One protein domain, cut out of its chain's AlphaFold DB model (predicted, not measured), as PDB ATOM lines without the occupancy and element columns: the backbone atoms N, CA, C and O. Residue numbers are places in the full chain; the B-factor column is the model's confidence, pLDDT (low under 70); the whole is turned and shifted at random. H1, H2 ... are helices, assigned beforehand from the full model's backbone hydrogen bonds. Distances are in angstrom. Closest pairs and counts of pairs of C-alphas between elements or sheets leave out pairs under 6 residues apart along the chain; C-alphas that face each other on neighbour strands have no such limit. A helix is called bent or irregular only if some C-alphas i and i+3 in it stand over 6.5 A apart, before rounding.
ATOM      1  N   ILE A   2     135.096 193.916 195.208       76.12
ATOM      2  CA  ILE A   2     133.762 194.504 195.415       76.12
ATOM      3  C   ILE A   2     133.749 195.583 196.509       76.12
ATOM      4  O   ILE A   2     133.257 196.678 196.276       76.12
ATOM      5  N   VAL A   3     134.477 195.370 197.610       78.25
ATOM      6  CA  VAL A   3     134.640 196.342 198.712       78.25
ATOM      7  C   VAL A   3     135.235 197.693 198.273       78.25
ATOM      8  O   VAL A   3     134.978 198.721 198.891       78.25
ATOM      9  N   ARG A   4     136.047 197.727 197.205       79.12
ATOM     10  CA  ARG A   4     136.609 198.983 196.664       79.12
ATOM     11  C   ARG A   4     135.646 199.729 195.741       79.12
ATOM     12  O   ARG A   4     135.865 200.910 195.525       79.12
ATOM     13  N   LYS A   5     134.661 199.034 195.165       83.88
ATOM     14  CA  LYS A   5     133.694 199.606 194.220       83.88
ATOM     15  C   LYS A   5     132.393 200.004 194.918       83.88
ATOM     16  O   LYS A   5     131.884 201.078 194.656       83.88
ATOM     17  N   CYS A   6     131.899 199.159 195.820       83.50
ATOM     18  CA  CYS A   6     130.597 199.324 196.467       83.50
ATOM     19  C   CYS A   6     130.700 199.911 197.886       83.50
ATOM     20  O   CYS A   6     129.701 200.364 198.429       83.50
ATOM     21  N   GLY A   7     131.894 199.924 198.491       84.06
ATOM     22  CA  GLY A   7     132.093 200.328 199.887       84.06
ATOM     23  C   GLY A   7     132.048 199.148 200.862       84.06
ATOM     24  O   GLY A   7     131.768 198.016 200.482       84.06
ATOM     25  N   LEU A   8     132.411 199.395 202.126       82.50
ATOM     26  CA  LEU A   8     132.375 198.370 203.181       82.50
ATOM     27  C   LEU A   8     130.969 198.201 203.764       82.50
ATOM     28  O   LEU A   8     130.605 197.089 204.130       82.50
ATOM     29  N   ASP A   9     130.198 199.283 203.825       84.88
ATOM     30  CA  ASP A   9     128.906 199.314 204.514       84.88
ATOM     31  C   ASP A   9     127.807 198.617 203.702       84.88
ATOM     32  O   ASP A   9     127.030 197.842 204.249       84.88
ATOM     33  N   THR A  10     127.832 198.766 202.376       87.50
ATOM     34  CA  THR A  10     126.956 198.029 201.447       87.50
ATOM     35  C   THR A  10     127.249 196.531 201.460       87.50
ATOM     36  O   THR A  10     126.349 195.700 201.495       87.50
ATOM     37  N   VAL A  11     128.533 196.174 201.501       85.56
ATOM     38  CA  VAL A  11     128.987 194.785 201.547       85.56
ATOM     39  C   VAL A  11     128.645 194.140 202.893       85.56
ATOM     40  O   VAL A  11     128.364 192.952 202.937       85.56
ATOM     41  N   LYS A  12     128.606 194.914 203.982       87.38
ATOM     42  CA  LYS A  12     128.155 194.442 205.298       87.38
ATOM     43  C   LYS A  12     126.650 194.130 205.326       87.38
ATOM     44  O   LYS A  12     126.262 193.234 206.057       87.38
ATOM     45  N   ALA A  13     125.831 194.843 204.550       86.25
ATOM     46  CA  ALA A  13     124.374 194.667 204.524       86.25
ATOM     47  C   ALA A  13     123.902 193.464 203.683       86.25
ATOM     48  O   ALA A  13     122.823 192.940 203.922       86.25
ATOM     49  N   VAL A  14     124.700 193.038 202.699       88.81
ATOM     50  CA  VAL A  14     124.336 191.974 201.737       88.81
ATOM     51  C   VAL A  14     124.982 190.623 202.084       88.81
ATOM     52  O   VAL A  14     124.609 189.590 201.536       88.81
ATOM     53  N   ILE A  15     125.974 190.608 202.980       86.00
ATOM     54  CA  ILE A  15     126.707 189.392 203.352       86.00
ATOM     55  C   ILE A  15     126.038 188.699 204.555       86.00
ATOM     56  O   ILE A  15     125.760 189.373 205.546       86.00
ATOM     57  N   PRO A  16     125.848 187.361 204.519       89.69
ATOM     58  CA  PRO A  16     125.291 186.600 205.637       89.69
ATOM     59  C   PRO A  16     126.181 186.643 206.888       89.69
ATOM     60  O   PRO A  16     127.405 186.814 206.814       89.69
ATOM     61  N   GLU A  17     125.563 186.437 208.052       83.94
ATOM     62  CA  GLU A  17     126.188 186.624 209.370       83.94
ATOM     63  C   GLU A  17     127.472 185.804 209.570       83.94
ATOM     64  O   GLU A  17     128.440 186.280 210.172       83.94
ATOM     65  N   GLU A  18     127.542 184.617 208.968       85.69
ATOM     66  CA  GLU A  18     128.695 183.712 209.014       85.69
ATOM     67  C   GLU A  18     130.005 184.373 208.548       85.69
ATOM     68  O   GLU A  18     131.097 184.077 209.046       85.69
ATOM     69  N   HIS A  19     129.920 185.322 207.617       86.81
ATOM     70  CA  HIS A  19     131.080 185.972 207.010       86.81
ATOM     71  C   HIS A  19     131.363 187.372 207.579       86.81
ATOM     72  O   HIS A  19     132.304 188.050 207.145       86.81
ATOM     73  N   MET A  20     130.649 187.797 208.625       84.94
ATOM     74  CA  MET A  20     130.863 189.092 209.290       84.94
ATOM     75  C   MET A  20     132.253 189.211 209.926       84.94
ATOM     76  O   MET A  20     132.860 190.290 209.956       84.94
ATOM     77  N   LYS A  21     132.831 188.083 210.354       88.19
ATOM     78  CA  LYS A  21     134.227 188.004 210.820       88.19
ATOM     79  C   LYS A  21     135.224 188.397 209.718       88.19
ATOM     80  O   LYS A  21     136.240 189.035 209.986       88.19
ATOM     81  N   ILE A  22     134.922 188.080 208.460       88.31
ATOM     82  CA  ILE A  22     135.769 188.430 207.313       88.31
ATOM     83  C   ILE A  22     135.629 189.923 206.995       88.31
ATOM     84  O   ILE A  22     136.639 190.608 206.829       88.31
ATOM     85  N   VAL A  23     134.406 190.462 206.987       87.38
ATOM     86  CA  VAL A  23     134.148 191.896 206.743       87.38
ATOM     87  C   VAL A  23     134.822 192.773 207.807       87.38
ATOM     88  O   VAL A  23     135.478 193.766 207.479       87.38
ATOM     89  N   THR A  24     134.748 192.376 209.080       90.12
ATOM     90  CA  THR A  24     135.419 193.081 210.186       90.12
ATOM     91  C   THR A  24     136.944 193.019 210.078       90.12
ATOM     92  O   THR A  24     137.606 194.040 210.270       90.12
ATOM     93  N   ASN A  25     137.522 191.879 209.690       91.94
ATOM     94  CA  ASN A  25     138.961 191.766 209.430       91.94
ATOM     95  C   ASN A  25     139.408 192.633 208.245       91.94
ATOM     96  O   ASN A  25     140.422 193.328 208.342       91.94
ATOM     97  N   ILE A  26     138.642 192.665 207.149       89.31
ATOM     98  CA  ILE A  26     138.922 193.539 205.999       89.31
ATOM     99  C   ILE A  26     138.886 195.013 206.426       89.31
ATOM    100  O   ILE A  26     139.800 195.765 206.068       89.31
ATOM    101  N   ARG A  27     137.891 195.423 207.226       90.25
ATOM    102  CA  ARG A  27     137.805 196.777 207.798       90.25
ATOM    103  C   ARG A  27     139.040 197.108 208.638       90.25
ATOM    104  O   ARG A  27     139.696 198.111 208.363       90.25
ATOM    105  N   LYS A  28     139.413 196.234 209.581       92.25
ATOM    106  CA  LYS A  28     140.605 196.396 210.437       92.25
ATOM    107  C   LYS A  28     141.888 196.531 209.610       92.25
ATOM    108  O   LYS A  28     142.714 197.403 209.871       92.25
ATOM    109  N   ILE A  29     142.056 195.707 208.575       90.75
ATOM    110  CA  ILE A  29     143.231 195.753 207.692       90.75
ATOM    111  C   ILE A  29     143.271 197.057 206.885       90.75
ATOM    112  O   ILE A  29     144.354 197.611 206.681       90.75
ATOM    113  N   LYS A  30     142.122 197.545 206.402       88.12
ATOM    114  CA  LYS A  30     142.037 198.812 205.663       88.12
ATOM    115  C   LYS A  30     142.412 199.988 206.568       88.12
ATOM    116  O   LYS A  30     143.332 200.724 206.237       88.12
ATOM    117  N   GLU A  31     141.830 200.060 207.760       90.88
ATOM    118  CA  GLU A  31     142.115 201.101 208.751       90.88
ATOM    119  C   GLU A  31     143.594 201.126 209.170       90.88
ATOM    120  O   GLU A  31     144.224 202.182 209.227       90.88
ATOM    121  N   GLN A  32     144.204 199.958 209.391       88.81
ATOM    122  CA  GLN A  32     145.636 199.873 209.686       88.81
ATOM    123  C   GLN A  32     146.513 200.344 208.518       88.81
ATOM    124  O   GLN A  32     147.573 200.939 208.739       88.81
ATOM    125  N   LYS A  33     146.113 200.073 207.270       89.88
ATOM    126  CA  LYS A  33     146.826 200.566 206.082       89.88
ATOM    127  C   LYS A  33     146.680 202.076 205.948       89.88
ATOM    128  O   LYS A  33     147.690 202.738 205.714       89.88
ATOM    129  N   ASP A  34     145.488 202.610 206.183       86.50
ATOM    130  CA  ASP A  34     145.203 204.041 206.107       86.50
ATOM    131  C   ASP A  34     145.972 204.806 207.194       86.50
ATOM    132  O   ASP A  34     146.653 205.782 206.886       86.50
ATOM    133  N   ARG A  35     146.032 204.288 208.432       86.69
ATOM    134  CA  ARG A  35     146.891 204.828 209.507       86.69
ATOM    135  C   ARG A  35     148.376 204.816 209.136       86.69
ATOM    136  O   ARG A  35     149.079 205.796 209.371       86.69
ATOM    137  N   LYS A  36     148.873 203.739 208.514       86.75
ATOM    138  CA  LYS A  36     150.272 203.652 208.045       86.75
ATOM    139  C   LYS A  36     150.562 204.620 206.896       86.75
ATOM    140  O   LYS A  36     151.667 205.153 206.827       86.75
ATOM    141  N   ILE A  37     149.611 204.839 205.990       84.69
ATOM    142  CA  ILE A  37     149.736 205.808 204.893       84.69
ATOM    143  C   ILE A  37     149.699 207.235 205.450       84.69
ATOM    144  O   ILE A  37     150.577 208.029 205.121       84.69
ATOM    145  N   ALA A  38     148.770 207.535 206.359       83.31
ATOM    146  CA  ALA A  38     148.672 208.823 207.036       83.31
ATOM    147  C   ALA A  38     149.937 209.140 207.845       83.31
ATOM    148  O   ALA A  38     150.464 210.241 207.734       83.31
ATOM    149  N   ALA A  39     150.493 208.176 208.587       84.50
ATOM    150  CA  ALA A  39     151.762 208.349 209.296       84.50
ATOM    151  C   ALA A  39     152.930 208.623 208.333       84.50
ATOM    152  O   ALA A  39     153.724 209.529 208.564       84.50
ATOM    153  N   LYS A  40     153.016 207.903 207.205       79.44
ATOM    154  CA  LYS A  40     154.038 208.159 206.173       79.44
ATOM    155  C   LYS A  40     153.887 209.536 205.531       79.44
ATOM    156  O   LYS A  40     154.896 210.186 205.277       79.44
ATOM    157  N   ASN A  41     152.659 209.986 205.285       75.12
ATOM    158  CA  ASN A  41     152.395 211.318 204.749       75.12
ATOM    159  C   ASN A  41     152.695 212.405 205.786       75.12
ATOM    160  O   ASN A  41     153.348 213.377 205.435       75.12
ATOM    161  N   LYS A  42     152.360 212.210 207.067       71.25
ATOM    162  CA  LYS A  42     152.767 213.111 208.159       71.25
ATOM    163  C   LYS A  42     154.286 213.217 208.274       71.25
ATOM    164  O   LYS A  42     154.789 214.320 208.395       71.25
ATOM    165  N   VAL A  43     155.023 212.112 208.149       66.62
ATOM    166  CA  VAL A  43     156.500 212.117 208.136       66.62
ATOM    167  C   VAL A  43     157.061 212.834 206.902       66.62
ATOM    168  O   VAL A  43     158.071 213.523 207.005       66.62
ATOM    169  N   ARG A  44     156.418 212.705 205.734       58.53
ATOM    170  CA  ARG A  44     156.798 213.450 204.519       58.53
ATOM    171  C   ARG A  44     156.523 214.946 204.654       58.53
ATOM    172  O   ARG A  44     157.384 215.729 204.285       58.53
ATOM    173  N   VAL A  45     155.383 215.315 205.234       58.19
ATOM    174  CA  VAL A  45     154.996 216.705 205.503       58.19
ATOM    175  C   VAL A  45     155.858 217.317 206.611       58.19
ATOM    176  O   VAL A  45     156.247 218.468 206.506       58.19
ATOM    177  N   PHE A  46     156.239 216.567 207.647       50.06
ATOM    178  CA  PHE A  46     157.207 217.035 208.646       50.06
ATOM    179  C   PHE A  46     158.604 217.223 208.044       50.06
ATOM    180  O   PHE A  46     159.279 218.192 208.372       50.06
ATOM    181  N   LYS A  47     159.028 216.346 207.123       52.34
ATOM    182  CA  LYS A  47     160.284 216.522 206.380       52.34
ATOM    183  C   LYS A  47     160.250 217.694 205.397       52.34
ATOM    184  O   LYS A  47     161.287 218.313 205.217       52.34
ATOM    185  N   SER A  48     159.107 218.008 204.783       51.88
ATOM    186  CA  SER A  48     158.989 219.182 203.906       51.88
ATOM    187  C   SER A  48     158.852 220.485 204.698       51.88
ATOM    188  O   SER A  48     159.481 221.471 204.343       51.88
ATOM    189  N   LYS A  49     158.141 220.484 205.835       51.75
ATOM    190  CA  LYS A  49     158.020 221.654 206.727       51.75
ATOM    191  C   LYS A  49     159.344 222.056 207.383       51.75
ATOM    192  O   LYS A  49     159.554 223.235 207.637       51.75
ATOM    193  N   HIS A  50     160.253 221.106 207.607       39.28
ATOM    194  CA  HIS A  50     161.613 221.396 208.080       39.28
ATOM    195  C   HIS A  50     162.576 221.843 206.959       39.28
ATOM    196  O   HIS A  50     163.747 222.098 207.234       39.28
ATOM    197  N   CYS A  51     162.099 221.932 205.710       43.34
ATOM    198  CA  CYS A  51     162.826 222.501 204.571       43.34
ATOM    199  C   CYS A  51     162.170 223.769 203.990       43.34
ATOM    200  O   CYS A  51     162.768 224.381 203.115       43.34
ATOM    201  N   GLU A  52     160.999 224.195 204.482       44.78
ATOM    202  CA  GLU A  52     160.335 225.448 204.060       44.78
ATOM    203  C   GLU A  52     160.372 226.565 205.112       44.78
ATOM    204  O   GLU A  52     159.893 227.663 204.867       44.78
TER     205      GLU A  52
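This is residues 2 to 52 of the 253 residues of an uncharacterized protein of Amborella trichopoda (UniProt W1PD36). One long helix, H3, makes the length of this model, and near its first end the short helix H2 folds back along it as the short arm of a lopsided helical hairpin. The still shorter H1 sits by H2, at the same end of the rod, while residues 31 to 52 stand free and stick out as a long arm. The printed part has 51 residues with three named helices, in the order H1, H2, H3 along the chain, and no named strand; the class is all helix. The whole is extended, with a radius of gyration of the C-alphas of 16.3 A, and its C-alphas span 52 by 19 by 11 A along their three main axes.

H1, residues 2 to 6, is close to but not clearly touching H2, residues 8 to 14. Their closest C-alphas are those of Val 3 and Val 11, 6.5 A apart. H2 touches H3, residues 17 to 49, and the closest C-alphas of this pair are those of Lys 12 and Val 23, 6.7 A apart. H3 touches H2 with residues 20 to 27 alone. The lines of H2 and H3 stand at a shallow tilt of 10 degrees, and the two helices run opposite ways as a helical hairpin. H1 and H3 are apart. In H1 and H2 every pair of O i and N i+4 is within hydrogen-bond range, and in H3 27 of 29 such pairs are.

H1 begins at Ile 2, whose C-alpha is at (133.762, 194.504, 195.415), and ends at Cys 6; it has 5 residues and measures 5.9 A from first to last C-alpha. H2 runs from Leu 8, C-alpha at (132.375, 198.370, 203.181), to Val 14, over 10.4 A. H3 has 33 residues and measures 47.4 A, from Glu 17, C-alpha at (126.188, 186.624, 209.370), to Lys 49, C-alpha at (158.020, 221.654, 206.727). H3 is irregular: C-alphas 18 and 21 are 7.2 A apart, against about 5 A in a regular helix, and its line is a rough one.

The C-alphas of Ile 2 and Glu 52, the first and last printed, are 41.7 A apart. The two C-alphas farthest apart are those of Glu 18 and Glu 52, at 52.6 A. The printed part has no cut. The link from H1 to H2, one residue, is tight, and so is the link from H2 to H3, two residues. The mean pLDDT of the printed part is 78.9, and residues 43 to 52 are under 70.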